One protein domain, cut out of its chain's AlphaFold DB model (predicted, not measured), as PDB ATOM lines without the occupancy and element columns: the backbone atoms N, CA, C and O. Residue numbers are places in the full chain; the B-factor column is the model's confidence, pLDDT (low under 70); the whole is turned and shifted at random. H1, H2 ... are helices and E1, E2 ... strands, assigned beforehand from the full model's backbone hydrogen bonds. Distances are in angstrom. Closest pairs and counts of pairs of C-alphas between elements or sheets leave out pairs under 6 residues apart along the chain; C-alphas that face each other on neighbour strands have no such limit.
ATOM      1  N   LEU A 333     156.805 126.756 175.215       58.47
ATOM      2  CA  LEU A 333     156.785 126.527 173.765       58.47
ATOM      3  C   LEU A 333     157.520 127.635 173.013       58.47
ATOM      4  O   LEU A 333     158.295 127.321 172.116       58.47
ATOM      5  N   LEU A 334     157.351 128.899 173.420       63.03
ATOM      6  CA  LEU A 334     158.079 130.016 172.821       63.03
ATOM      7  C   LEU A 334     159.590 129.857 173.012       63.03
ATOM      8  O   LEU A 334     160.368 130.001 172.074       63.03
ATOM      9  N   ILE A 335     160.003 129.510 174.228       66.31
ATOM     10  CA  ILE A 335     161.410 129.309 174.583       66.31
ATOM     11  C   ILE A 335     162.005 128.124 173.819       66.31
ATOM     12  O   ILE A 335     163.091 128.236 173.250       66.31
ATOM     13  N   ASN A 336     161.276 127.010 173.758       65.44
ATOM     14  CA  ASN A 336     161.664 125.837 172.984       65.44
ATOM     15  C   ASN A 336     161.733 126.149 171.489       65.44
ATOM     16  O   ASN A 336     162.613 125.628 170.812       65.44
ATOM     17  N   GLN A 337     160.847 127.006 170.978       65.62
ATOM     18  CA  GLN A 337     160.862 127.432 169.588       65.62
ATOM     19  C   GLN A 337     162.059 128.331 169.295       65.62
ATOM     20  O   GLN A 337     162.798 128.014 168.383       65.62
ATOM     21  N   VAL A 338     162.351 129.353 170.105       66.81
ATOM     22  CA  VAL A 338     163.555 130.195 169.929       66.81
ATOM     23  C   VAL A 338     164.834 129.356 170.009       66.81
ATOM     24  O   VAL A 338     165.772 129.547 169.234       66.81
ATOM     25  N   MET A 339     164.876 128.395 170.934       66.56
ATOM     26  CA  MET A 339     165.991 127.459 171.052       66.56
ATOM     27  C   MET A 339     166.085 126.552 169.821       66.56
ATOM     28  O   MET A 339     167.168 126.399 169.261       66.56
ATOM     29  N   SER A 340     164.964 125.992 169.362       62.78
ATOM     30  CA  SER A 340     164.892 125.204 168.132       62.78
ATOM     31  C   SER A 340     165.263 126.037 166.907       62.78
ATOM     32  O   SER A 340     165.988 125.543 166.066       62.78
ATOM     33  N   ASP A 341     164.882 127.304 166.809       63.16
ATOM     34  CA  ASP A 341     165.250 128.189 165.702       63.16
ATOM     35  C   ASP A 341     166.754 128.508 165.726       63.16
ATOM     36  O   ASP A 341     167.399 128.679 164.693       63.16
ATOM     37  N   PHE A 342     167.377 128.549 166.904       65.94
ATOM     38  CA  PHE A 342     168.831 128.666 166.993       65.94
ATOM     39  C   PHE A 342     169.555 127.349 166.649       65.94
ATOM     40  O   PHE A 342     170.637 127.365 166.052       65.94
ATOM     41  N   VAL A 343     168.986 126.201 167.032       59.34
ATOM     42  CA  VAL A 343     169.610 124.872 166.890       59.34
ATOM     43  C   VAL A 343     169.351 124.239 165.512       59.34
ATOM     44  O   VAL A 343     170.289 123.717 164.909       59.34
ATOM     45  N   ASN A 344     168.113 124.325 165.026       54.97
ATOM     46  CA  ASN A 344     167.502 123.574 163.921       54.97
ATOM     47  C   ASN A 344     167.032 124.453 162.746       54.97
ATOM     48  O   ASN A 344     166.375 123.932 161.848       54.97
ATOM     49  N   ALA A 345     167.281 125.769 162.743       47.72
ATOM     50  CA  ALA A 345     166.865 126.574 161.596       47.72
ATOM     51  C   ALA A 345     167.661 126.180 160.352       47.72
ATOM     52  O   ALA A 345     168.876 126.392 160.278       47.72
ATOM     53  N   GLU A 346     166.928 125.673 159.371       42.22
ATOM     54  CA  GLU A 346     167.394 125.456 158.019       42.22
ATOM     55  C   GLU A 346     166.404 126.002 156.983       42.22
ATOM     56  O   GLU A 346     165.317 126.481 157.310       42.22
ATOM     57  N   TYR A 347     166.844 125.957 155.729       39.03
ATOM     58  CA  TYR A 347     166.183 126.437 154.539       39.03
ATOM     59  C   TYR A 347     164.893 125.682 154.243       39.03
ATOM     60  O   TYR A 347     164.851 124.458 154.242       39.03
ATOM     61  N   VAL A 348     163.845 126.443 153.944       37.75
ATOM     62  CA  VAL A 348     162.576 125.899 153.471       37.75
ATOM     63  C   VAL A 348     162.712 125.566 151.984       37.75
ATOM     64  O   VAL A 348     162.753 126.462 151.141       37.75
ATOM     65  N   LYS A 357     171.261 122.002 160.621       55.75
ATOM     66  CA  LYS A 357     171.789 122.934 161.627       55.75
ATOM     67  C   LYS A 357     172.205 124.238 160.948       55.75
ATOM     68  O   LYS A 357     172.961 124.199 159.980       55.75
ATOM     69  N   ARG A 358     171.816 125.386 161.515       61.19
ATOM     70  CA  ARG A 358     172.233 126.713 161.028       61.19
ATOM     71  C   ARG A 358     173.769 126.823 160.942       61.19
ATOM     72  O   ARG A 358     174.430 126.509 161.944       61.19
ATOM     73  N   PRO A 359     174.343 127.278 159.811       60.44
ATOM     74  CA  PRO A 359     175.789 127.404 159.652       60.44
ATOM     75  C   PRO A 359     176.361 128.510 160.553       60.44
ATOM     76  O   PRO A 359     175.675 129.463 160.928       60.44
ATOM     77  N   GLU A 360     177.636 128.384 160.932       65.12
ATOM     78  CA  GLU A 360     178.302 129.390 161.778       65.12
ATOM     79  C   GLU A 360     178.546 130.707 161.018       65.12
ATOM     80  O   GLU A 360     178.507 131.780 161.620       65.12
ATOM     81  N   LYS A 361     178.748 130.624 159.697       71.38
ATOM     82  CA  LYS A 361     178.941 131.755 158.775       71.38
ATOM     83  C   LYS A 361     177.718 131.935 157.875       71.38
ATOM     84  O   LYS A 361     177.016 130.961 157.613       71.38
ATOM     85  N   ASP A 362     177.511 133.157 157.391       66.44
ATOM     86  CA  ASP A 362     176.424 133.480 156.464       66.44
ATOM     87  C   ASP A 362     176.543 132.654 155.181       66.44
ATOM     88  O   ASP A 362     177.629 132.498 154.613       66.44
ATOM     89  N   THR A 363     175.414 132.140 154.709       59.56
ATOM     90  CA  THR A 363     175.336 131.379 153.464       59.56
ATOM     91  C   THR A 363     174.408 132.093 152.496       59.56
ATOM     92  O   THR A 363     173.265 132.421 152.808       59.56
ATOM     93  N   THR A 364     174.914 132.376 151.295       59.81
ATOM     94  CA  THR A 364     174.088 132.922 150.216       59.81
ATOM     95  C   THR A 364     173.431 131.767 149.494       59.81
ATOM     96  O   THR A 364     174.108 130.830 149.075       59.81
ATOM     97  N   LEU A 365     172.123 131.843 149.322       58.00
ATOM     98  CA  LEU A 365     171.367 130.829 148.617       58.00
ATOM     99  C   LEU A 365     170.661 131.453 147.432       58.00
ATOM    100  O   LEU A 365     170.148 132.568 147.494       58.00
ATOM    101  N   VAL A 366     170.725 130.733 146.322       60.69
ATOM    102  CA  VAL A 366     170.196 131.160 145.034       60.69
ATOM    103  C   VAL A 366     169.072 130.200 144.696       60.69
ATOM    104  O   VAL A 366     169.316 129.063 144.304       60.69
ATOM    105  N   GLN A 367     167.836 130.639 144.893       60.66
ATOM    106  CA  GLN A 367     166.673 129.903 144.420       60.66
ATOM    107  C   GLN A 367     166.434 130.276 142.961       60.66
ATOM    108  O   GLN A 367     166.256 131.447 142.634       60.66
ATOM    109  N   ARG A 368     166.443 129.277 142.080       60.00
ATOM    110  CA  ARG A 368     166.114 129.458 140.667       60.00
ATOM    111  C   ARG A 368     164.648 129.133 140.458       60.00
ATOM    112  O   ARG A 368     164.242 127.991 140.662       60.00
ATOM    113  N   ARG A 369     163.851 130.113 140.041       61.16
ATOM    114  CA  ARG A 369     162.436 129.906 139.716       61.16
ATOM    115  C   ARG A 369     162.202 130.231 138.250       61.16
ATOM    116  O   ARG A 369     162.487 131.339 137.809       61.16
ATOM    117  N   ALA A 370     161.688 129.270 137.490       50.06
ATOM    118  CA  ALA A 370     161.243 129.524 136.127       50.06
ATOM    119  C   ALA A 370     159.831 130.120 136.175       50.06
ATOM    120  O   ALA A 370     158.888 129.454 136.599       50.06
ATOM    121  N   VAL A 371     159.686 131.377 135.759       63.69
ATOM    122  CA  VAL A 371     158.386 132.041 135.601       63.69
ATOM    123  C   VAL A 371     158.266 132.443 134.137       63.69
ATOM    124  O   VAL A 371     159.089 133.204 133.631       63.69
ATOM    125  N   ASN A 372     157.269 131.896 133.437       64.56
ATOM    126  CA  ASN A 372     157.024 132.138 132.009       64.56
ATOM    127  C   ASN A 372     158.263 131.902 131.118       64.56
ATOM    128  O   ASN A 372     158.609 132.737 130.286       64.56
ATOM    129  N   GLY A 373     158.985 130.797 131.333       66.69
ATOM    130  CA  GLY A 373     160.178 130.442 130.547       66.69
ATOM    131  C   GLY A 373     161.432 131.280 130.842       66.69
ATOM    132  O   GLY A 373     162.505 130.961 130.337       66.69
ATOM    133  N   LYS A 374     161.339 132.310 131.694       52.62
ATOM    134  CA  LYS A 374     162.489 133.064 132.208       52.62
ATOM    135  C   LYS A 374     162.908 132.512 133.566       52.62
ATOM    136  O   LYS A 374     162.094 132.425 134.486       52.62
ATOM    137  N   VAL A 375     164.183 132.160 133.702       61.97
ATOM    138  CA  VAL A 375     164.776 131.786 134.991       61.97
ATOM    139  C   VAL A 375     165.049 133.064 135.781       61.97
ATOM    140  O   VAL A 375     165.806 133.925 135.337       61.97
ATOM    141  N   ILE A 376     164.403 133.198 136.934       58.66
ATOM    142  CA  ILE A 376     164.646 134.257 137.909       58.66
ATOM    143  C   ILE A 376     165.437 133.635 139.059       58.66
ATOM    144  O   ILE A 376     164.942 132.744 139.749       58.66
ATOM    145  N   ASP A 377     166.660 134.120 139.266       59.16
ATOM    146  CA  ASP A 377     167.501 133.748 140.401       59.16
ATOM    147  C   ASP A 377     167.188 134.698 141.570       59.16
ATOM    148  O   ASP A 377     167.635 135.847 141.593       59.16
ATOM    149  N   SER A 378     166.414 134.245 142.555       54.22
ATOM    150  CA  SER A 378     166.241 134.967 143.818       54.22
ATOM    151  C   SER A 378     167.373 134.602 144.772       54.22
ATOM    152  O   SER A 378     167.499 133.453 145.197       54.22
ATOM    153  N   LYS A 379     168.211 135.589 145.103       53.50
ATOM    154  CA  LYS A 379     169.271 135.446 146.104       53.50
ATOM    155  C   LYS A 379     168.735 135.821 147.481       53.50
ATOM    156  O   LYS A 379     168.339 136.965 147.692       53.50
ATOM    157  N   SER A 380     168.785 134.890 148.421       49.53
ATOM    158  CA  SER A 380     168.474 135.113 149.835       49.53
ATOM    159  C   SER A 380     169.677 134.726 150.688       49.53
ATOM    160  O   SER A 380     170.245 133.646 150.534       49.53
ATOM    161  N   ILE A 381     170.086 135.622 151.583       54.50
ATOM    162  CA  ILE A 381     171.179 135.384 152.532       54.50
ATOM    163  C   ILE A 381     170.573 134.760 153.790       54.50
ATOM    164  O   ILE A 381     169.615 135.300 154.338       54.50
ATOM    165  N   ILE A 382     171.108 133.620 154.237       55.25
ATOM    166  CA  ILE A 382     170.855 133.122 155.590       55.25
ATOM    167  C   ILE A 382     171.893 133.740 156.518       55.25
ATOM    168  O   ILE A 382     173.091 133.506 156.342       55.25
ATOM    169  N   ASP A 383     171.428 134.432 157.553       60.22
ATOM    170  CA  ASP A 383     172.293 134.866 158.646       60.22
ATOM    171  C   ASP A 383     172.821 133.649 159.415       60.22
ATOM    172  O   ASP A 383     172.048 132.840 159.950       60.22
ATOM    173  N   GLY A 384     174.143 133.525 159.501       62.41
ATOM    174  CA  GLY A 384     174.822 132.526 160.313       62.41
ATOM    175  C   GLY A 384     174.669 132.806 161.810       62.41
ATOM    176  O   GLY A 384     174.323 133.912 162.239       62.41
ATOM    177  N   LYS A 385     174.970 131.809 162.649       70.38
ATOM    178  CA  LYS A 385     174.899 131.952 164.122       70.38
ATOM    179  C   LYS A 385     175.735 133.121 164.647       70.38
ATOM    180  O   LYS A 385     175.341 133.767 165.621       70.38
ATOM    181  N   ALA A 386     176.867 133.412 164.006       71.19
ATOM    182  CA  ALA A 386     177.710 134.548 164.357       71.19
ATOM    183  C   ALA A 386     177.000 135.895 164.154       71.19
ATOM    184  O   ALA A 386     177.101 136.760 165.025       71.19
ATOM    185  N   THR A 387     176.245 136.046 163.066       73.94
ATOM    186  CA  THR A 387     175.522 137.274 162.713       73.94
ATOM    187  C   THR A 387     174.381 137.536 163.688       73.94
ATOM    188  O   THR A 387     174.344 138.595 164.311       73.94
ATOM    189  N   VAL A 388     173.548 136.526 163.960       72.19
ATOM    190  CA  VAL A 388     172.448 136.643 164.937       72.19
ATOM    191  C   VAL A 388     172.978 136.986 166.336       72.19
ATOM    192  O   VAL A 388     172.427 137.827 167.047       72.19
ATOM    193  N   ARG A 389     174.095 136.371 166.746       82.31
ATOM    194  CA  ARG A 389     174.746 136.679 168.025       82.31
ATOM    195  C   ARG A 389     175.295 138.104 168.053       82.31
ATOM    196  O   ARG A 389     175.111 138.788 169.055       82.31
ATOM    197  N   ARG A 390     175.954 138.554 166.983       82.62
ATOM    198  CA  ARG A 390     176.490 139.917 166.872       82.62
ATOM    199  C   ARG A 390     175.383 140.962 167.019       82.62
ATOM    200  O   ARG A 390     175.576 141.935 167.745       82.62
ATOM    201  N   ASP A 391     174.227 140.727 166.409       81.00
ATOM    202  CA  ASP A 391     173.082 141.636 166.486       81.00
ATOM    203  C   ASP A 391     172.537 141.745 167.917       81.00
ATOM    204  O   ASP A 391     172.290 142.844 168.412       81.00
ATOM    205  N   ILE A 392     172.448 140.625 168.642       84.00
ATOM    206  CA  ILE A 392     172.076 140.641 170.063       84.00
ATOM    207  C   ILE A 392     173.134 141.366 170.907       84.00
ATOM    208  O   ILE A 392     172.789 142.186 171.759       84.00
ATOM    209  N   LEU A 393     174.425 141.108 170.673       88.62
ATOM    210  CA  LEU A 393     175.522 141.763 171.396       88.62
ATOM    211  C   LEU A 393     175.553 143.284 171.169       88.62
ATOM    212  O   LEU A 393     175.956 144.025 172.070       88.62
ATOM    213  N   ALA A 394     175.089 143.766 170.014       87.12
ATOM    214  CA  ALA A 394     174.977 145.194 169.733       87.12
ATOM    215  C   ALA A 394     174.043 145.916 170.721       87.12
ATOM    216  O   ALA A 394     174.330 147.049 171.108       87.12
ATOM    217  N   HIS A 395     172.982 145.258 171.204       85.75
ATOM    218  CA  HIS A 395     172.108 145.829 172.236       85.75
ATOM    219  C   HIS A 395     172.815 145.976 173.584       85.75
ATOM    220  O   HIS A 395     172.672 147.002 174.242       85.75
ATOM    221  N   TYR A 396     173.648 145.006 173.971       88.38
ATOM    222  CA  TYR A 396     174.426 145.087 175.211       88.38
ATOM    223  C   TYR A 396     175.466 146.209 175.180       88.38
ATOM    224  O   TYR A 396     175.688 146.864 176.193       88.38
ATOM    225  N   ARG A 397     176.061 146.499 174.017       88.31
ATOM    226  CA  ARG A 397     177.046 147.588 173.860       88.31
ATOM    227  C   ARG A 397     176.501 148.989 174.098       88.31
ATOM    228  O   ARG A 397     177.288 149.917 174.273       88.31
ATOM    229  N   LYS A 398     175.181 149.158 174.084       84.62
ATOM    230  CA  LYS A 398     174.546 150.439 174.404       84.62
ATOM    231  C   LYS A 398     174.742 150.811 175.875       84.62
ATOM    232  O   LYS A 398     174.743 151.993 176.211       84.62
ATOM    233  N   ASP A 399     174.965 149.822 176.740       84.38
ATOM    234  CA  ASP A 399     175.421 150.051 178.106       84.38
ATOM    235  C   ASP A 399     176.895 150.491 178.101       84.38
ATOM    236  O   ASP A 399     177.767 149.857 177.492       84.38
ATOM    237  N   ARG A 400     177.193 151.571 178.831       82.31
ATOM    238  CA  ARG A 400     178.554 152.109 178.986       82.31
ATOM    239  C   ARG A 400     179.540 151.070 179.518       82.31
ATOM    240  O   ARG A 400     180.723 151.151 179.202       82.31
ATOM    241  N   SER A 401     179.057 150.100 180.289       86.00
ATOM    242  CA  SER A 401     179.859 149.020 180.872       86.00
ATOM    243  C   SER A 401     180.423 148.062 179.815       86.00
ATOM    244  O   SER A 401     181.451 147.427 180.042       86.00
ATOM    245  N   TYR A 402     179.775 147.971 178.648       88.06
ATOM    246  CA  TYR A 402     180.090 147.003 177.594       88.06
ATOM    247  C   TYR A 402     180.552 147.642 176.278       88.06
ATOM    248  O   TYR A 402     181.074 146.942 175.411       88.06
ATOM    249  N   SER A 403     180.400 148.960 176.117       89.00
ATOM    250  CA  SER A 403     180.607 149.655 174.837       89.00
ATOM    251  C   SER A 403     182.021 149.528 174.254       89.00
ATOM    252  O   SER A 403     182.181 149.532 173.036       89.00
ATOM    253  N   LYS A 404     183.048 149.375 175.103       92.69
ATOM    254  CA  LYS A 404     184.464 149.276 174.694       92.69
ATOM    255  C   LYS A 404     184.958 147.843 174.461       92.69
ATOM    256  O   LYS A 404     186.119 147.655 174.108       92.69
ATOM    257  N   LEU A 405     184.124 146.828 174.693       91.38
ATOM    258  CA  LEU A 405     184.536 145.428 174.587       91.38
ATOM    259  C   LEU A 405     184.383 144.902 173.150       91.38
ATOM    260  O   LEU A 405     183.354 145.104 172.491       91.38
ATOM    261  N   SER A 406     185.392 144.160 172.681       92.31
ATOM    262  CA  SER A 406     185.296 143.364 171.450       92.31
ATOM    263  C   SER A 406     184.206 142.289 171.577       92.31
ATOM    264  O   SER A 406     183.811 141.945 172.689       92.31
ATOM    265  N   ASP A 407     183.707 141.745 170.458       87.56
ATOM    266  CA  ASP A 407     182.625 140.737 170.484       87.56
ATOM    267  C   ASP A 407     182.985 139.534 171.368       87.56
ATOM    268  O   ASP A 407     182.172 139.078 172.173       87.56
ATOM    269  N   SER A 408     184.227 139.052 171.263       88.25
ATOM    270  CA  SER A 408     184.721 137.920 172.049       88.25
ATOM    271  C   SER A 408     184.865 138.255 173.535       88.25
ATOM    272  O   SER A 408     184.467 137.453 174.383       88.25
ATOM    273  N   ALA A 409     185.387 139.440 173.867       91.88
ATOM    274  CA  ALA A 409     185.539 139.885 175.251       91.88
ATOM    275  C   ALA A 409     184.179 140.135 175.917       91.88
ATOM    276  O   ALA A 409     183.972 139.737 177.064       91.88
ATOM    277  N   LEU A 410     183.242 140.738 175.182       92.81
ATOM    278  CA  LEU A 410     181.878 140.980 175.632       92.81
ATOM    279  C   LEU A 410     181.149 139.665 175.898       92.81
ATOM    280  O   LEU A 410     180.591 139.483 176.976       92.81
ATOM    281  N   LEU A 411     181.199 138.727 174.950       92.31
ATOM    282  CA  LEU A 411     180.554 137.427 175.099       92.31
ATOM    283  C   LEU A 411     181.115 136.652 176.298       92.31
ATOM    284  O   LEU A 411     180.346 136.111 177.088       92.31
ATOM    285  N   LYS A 412     182.443 136.651 176.477       93.69
ATOM    286  CA  LYS A 412     183.098 136.018 177.629       93.69
ATOM    287  C   LYS A 412     182.671 136.663 178.946       93.69
ATOM    288  O   LYS A 412     182.418 135.955 179.921       93.69
ATOM    289  N   ARG A 413     182.566 137.996 178.976       93.62
ATOM    290  CA  ARG A 413     182.119 138.730 180.160       93.62
ATOM    291  C   ARG A 413     180.665 138.412 180.503       93.62
ATOM    292  O   ARG A 413     180.406 137.999 181.627       93.62
ATOM    293  N   LEU A 414     179.758 138.516 179.532       92.44
ATOM    294  CA  LEU A 414     178.335 138.213 179.711       92.44
ATOM    295  C   LEU A 414     178.113 136.758 180.126       92.44
ATOM    296  O   LEU A 414     177.336 136.499 181.036       92.44
ATOM    297  N   HIS A 415     178.835 135.812 179.521       92.44
ATOM    298  CA  HIS A 415     178.778 134.408 179.918       92.44
ATOM    299  C   HIS A 415     179.190 134.227 181.389       92.44
ATOM    300  O   HIS A 415     178.460 133.604 182.156       92.44
ATOM    301  N   SER A 416     180.301 134.835 181.821       93.06
ATOM    302  CA  SER A 416     180.722 134.797 183.228       93.06
ATOM    303  C   SER A 416     179.704 135.445 184.170       93.06
ATOM    304  O   SER A 416     179.459 134.924 185.259       93.06
ATOM    305  N   ASP A 417     179.119 136.576 183.772       90.75
ATOM    306  CA  ASP A 417     178.118 137.283 184.568       90.75
ATOM    307  C   ASP A 417     176.831 136.445 184.691       90.75
ATOM    308  O   ASP A 417     176.269 136.332 185.780       90.75
ATOM    309  N   PHE A 418     176.420 135.754 183.623       90.12
ATOM    310  CA  PHE A 418     175.285 134.828 183.629       90.12
ATOM    311  C   PHE A 418     175.530 133.574 184.469       90.12
ATOM    312  O   PHE A 418     174.617 133.130 185.167       90.12
ATOM    313  N   VAL A 419     176.747 133.020 184.461       88.44
ATOM    314  CA  VAL A 419     177.124 131.919 185.362       88.44
ATOM    315  C   VAL A 419     177.053 132.381 186.820       88.44
ATOM    316  O   VAL A 419     176.451 131.705 187.656       88.44
ATOM    317  N   LYS A 420     177.592 133.569 187.132       89.44
ATOM    318  CA  LYS A 420     177.551 134.150 188.485       89.44
ATOM    319  C   LYS A 420     176.120 134.413 188.959       89.44
ATOM    320  O   LYS A 420     175.797 134.144 190.115       89.44
ATOM    321  N   ALA A 421     175.262 134.886 188.060       83.62
ATOM    322  CA  ALA A 421     173.839 135.100 188.305       83.62
ATOM    323  C   ALA A 421     173.010 133.802 188.322       83.62
ATOM    324  O   ALA A 421     171.801 133.857 188.533       83.62
ATOM    325  N   ARG A 422     173.641 132.632 188.129       84.75
ATOM    326  CA  ARG A 422     172.996 131.308 188.056       84.75
ATOM    327  C   ARG A 422     171.961 131.184 186.929       84.75
ATOM    328  O   ARG A 422     171.057 130.356 187.012       84.75
ATOM    329  N   ILE A 423     172.111 131.969 185.864       80.56
ATOM    330  CA  ILE A 423     171.242 131.908 184.683       80.56
ATOM    331  C   ILE A 423     171.581 130.685 183.831       80.56
ATOM    332  O   ILE A 423     170.676 129.979 183.389       80.56
ATOM    333  N   ILE A 424     172.878 130.435 183.631       83.94
ATOM    334  CA  ILE A 424     173.425 129.299 182.880       83.94
ATOM    335  C   ILE A 424     174.411 128.511 183.748       83.94
ATOM    336  O   ILE A 424     174.912 129.003 184.760       83.94
ATOM    337  N   SER A 425     174.653 127.256 183.378       85.56
ATOM    338  CA  SER A 425     175.624 126.378 184.028       85.56
ATOM    339  C   SER A 425     177.057 126.785 183.663       85.56
ATOM    340  O   SER A 425     177.293 127.157 182.515       85.56
ATOM    341  N   PRO A 426     178.048 126.626 184.563       88.31
ATOM    342  CA  PRO A 426     179.465 126.777 184.213       88.31
ATOM    343  C   PRO A 426     179.916 125.863 183.062       88.31
ATOM    344  O   PRO A 426     180.885 126.168 182.377       88.31
ATOM    345  N   ASN A 427     179.209 124.748 182.855       86.50
ATOM    346  CA  ASN A 427     179.504 123.771 181.803       86.50
ATOM    347  C   ASN A 427     178.829 124.110 180.462       86.50
ATOM    348  O   ASN A 427     179.039 123.398 179.480       86.50
ATOM    349  N   ASP A 428     177.980 125.142 180.410       83.44
ATOM    350  CA  ASP A 428     177.319 125.526 179.166       83.44
ATOM    351  C   ASP A 428     178.331 126.140 178.195       83.44
ATOM    352  O   ASP A 428     179.105 127.029 178.541       83.44
ATOM    353  N   ASN A 429     178.311 125.696 176.937       83.12
ATOM    354  CA  ASN A 429     179.186 126.261 175.916       83.12
ATOM    355  C   ASN A 429     178.826 127.740 175.670       83.12
ATOM    356  O   ASN A 429     177.673 128.072 175.371       83.12
ATOM    357  N   MET A 430     179.825 128.625 175.723       84.31
ATOM    358  CA  MET A 430     179.696 130.058 175.434       84.31
ATOM    359  C   MET A 430     179.130 130.343 174.027       84.31
ATOM    360  O   MET A 430     178.443 131.340 173.820       84.31
ATOM    361  N   LEU A 431     179.380 129.458 173.060       80.50
ATOM    362  CA  LEU A 431     178.844 129.539 171.694       80.50
ATOM    363  C   LEU A 431     177.575 128.687 171.496       80.50
ATOM    364  O   LEU A 431     177.033 128.632 170.393       80.50
ATOM    365  N   GLY A 432     177.116 128.002 172.545       78.81
ATOM    366  CA  GLY A 432     175.978 127.090 172.511       78.81
ATOM    367  C   GLY A 432     174.616 127.782 172.615       78.81
ATOM    368  O   GLY A 432     174.503 128.962 172.949       78.81
ATOM    369  N   ALA A 433     173.561 127.000 172.373       75.81
ATOM    370  CA  ALA A 433     172.174 127.466 172.397       75.81
ATOM    371  C   ALA A 433     171.742 128.030 173.758       75.81
ATOM    372  O   ALA A 433     171.025 129.023 173.800       75.81
ATOM    373  N   ASN A 434     172.230 127.456 174.862       77.81
ATOM    374  CA  ASN A 434     171.901 127.918 176.215       77.81
ATOM    375  C   ASN A 434     172.426 129.338 176.472       77.81
ATOM    376  O   ASN A 434     171.695 130.185 176.979       77.81
ATOM    377  N   THR A 435     173.667 129.630 176.062       83.50
ATOM    378  CA  THR A 435     174.238 130.980 176.185       83.50
ATOM    379  C   THR A 435     173.516 131.963 175.268       83.50
ATOM    380  O   THR A 435     173.203 133.073 175.692       83.50
ATOM    381  N   TYR A 436     173.194 131.560 174.034       83.81
ATOM    382  CA  TYR A 436     172.411 132.394 173.120       83.81
ATOM    383  C   TYR A 436     171.031 132.739 173.689       83.81
ATOM    384  O   TYR A 436     170.640 133.903 173.716       83.81
ATOM    385  N   LEU A 437     170.312 131.742 174.196       81.12
ATOM    386  CA  LEU A 437     168.999 131.941 174.791       81.12
ATOM    387  C   LEU A 437     169.081 132.831 176.037       81.12
ATOM    388  O   LEU A 437     168.235 133.702 176.211       81.12
ATOM    389  N   ALA A 438     170.115 132.676 176.867       84.50
ATOM    390  CA  ALA A 438     170.351 133.563 178.002       84.50
ATOM    391  C   ALA A 438     170.608 135.013 177.564       84.50
ATOM    392  O   ALA A 438     170.059 135.932 178.175       84.50
ATOM    393  N   LEU A 439     171.382 135.221 176.492       87.50
ATOM    394  CA  LEU A 439     171.600 136.543 175.899       87.50
ATOM    395  C   LEU A 439     170.289 137.140 175.390       87.50
ATOM    396  O   LEU A 439     169.988 138.281 175.723       87.50
ATOM    397  N   TRP A 440     169.511 136.372 174.627       85.31
ATOM    398  CA  TRP A 440     168.236 136.801 174.055       85.31
ATOM    399  C   TRP A 440     167.197 137.117 175.134       85.31
ATOM    400  O   TRP A 440     166.558 138.168 175.118       85.31
ATOM    401  N   LEU A 441     167.058 136.250 176.135       83.00
ATOM    402  CA  LEU A 441     166.130 136.473 177.235       83.00
ATOM    403  C   LEU A 441     166.506 137.707 178.037       83.00
ATOM    404  O   LEU A 441     165.603 138.357 178.533       83.00
ATOM    405  N   ASN A 442     167.786 138.051 178.178       85.88
ATOM    406  CA  ASN A 442     168.238 139.115 179.079       85.88
ATOM    407  C   ASN A 442     168.720 140.383 178.370       85.88
ATOM    408  O   ASN A 442     169.390 141.203 178.999       85.88
ATOM    409  N   VAL A 443     168.349 140.560 177.096       86.00
ATOM    410  CA  VAL A 443     168.665 141.777 176.338       86.00
ATOM    411  C   VAL A 443     168.208 143.015 177.120       86.00
ATOM    412  O   VAL A 443     167.072 143.040 177.610       86.00
TER     413      VAL A 443
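AT A GLANCE: This is residues 333 to 348 and 357 to 443 of the 453 residues of an uncharacterized protein of Cocleimonas flava (UniProt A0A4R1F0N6). A long two-strand hairpin, E1 and E2, reaches out as an arm from a small head of four mostly crossed helices, in which H4 packs on H1, H2 and H3. The arm makes much of the length. The 103 printed residues hold, in order, H1, E1, E2, H2, H3 and H4; the sheet E1 - E2 is antiparallel and the class is mixed, helices and strands. The whole is loose, with a radius of gyration of the C-alphas of 17.3 A, and spans 60 by 32 by 19 A.

IN THESE COORDINATES: E1, residues 363 to 371, is 24.6 A long and E2, residues 374 to 382, 24.8 A. H1 is residues 333 to 344, 14.8 A, beginning at C-alpha 333 (156.785, 126.527, 173.765). H2, residues 385 to 396, is 17.2 A, H3, residues 407 to 420, 19.8 A, and H4, residues 433 to 441, 11.9 A, ending at C-alpha 441 (166.130, 136.473, 177.235).

HOW THE PARTS SIT: The hairpin E1 and E2 has directions 156 degrees apart; N 367 and O 378 are within hydrogen-bond range at 2.9 A, as are N 378 and O 367 at 2.8 A. E2 is apart from H1, H3 and H4. H2 touches H4 with residues 389 to 393 alone, the closest C-alphas being Ile 392 and Trp 440, 6.7 A; the tilt is 34 degrees, only just shallow, the same way. H1 touches H4 at a steep tilt of 49 degrees, opposite ways, the closest C-alphas being Met 339 and Ala 433, 6.3 A. H3 only just touches H4, with 3 pairs of C-alphas within 8 A, the closest His 415 and Thr 435, 6.8 A, about perpendicular at 87 degrees. Every O i to N i+4 pair is within hydrogen-bond range in H1, H3 and H4, and 6 of 8 in H2.

THE WHOLE: The farthest C-alphas, Gly 373 and Lys 420, are 60.6 A apart. Residues 349 to 356 are not printed; C-alphas 348 and 357 are 12.7 A apart across the cut. The link H3 to H4 is long. Mean pLDDT of the printed part is 74.1; residues 333 to 348, 357 to 360 and 362 to 384 are under 70.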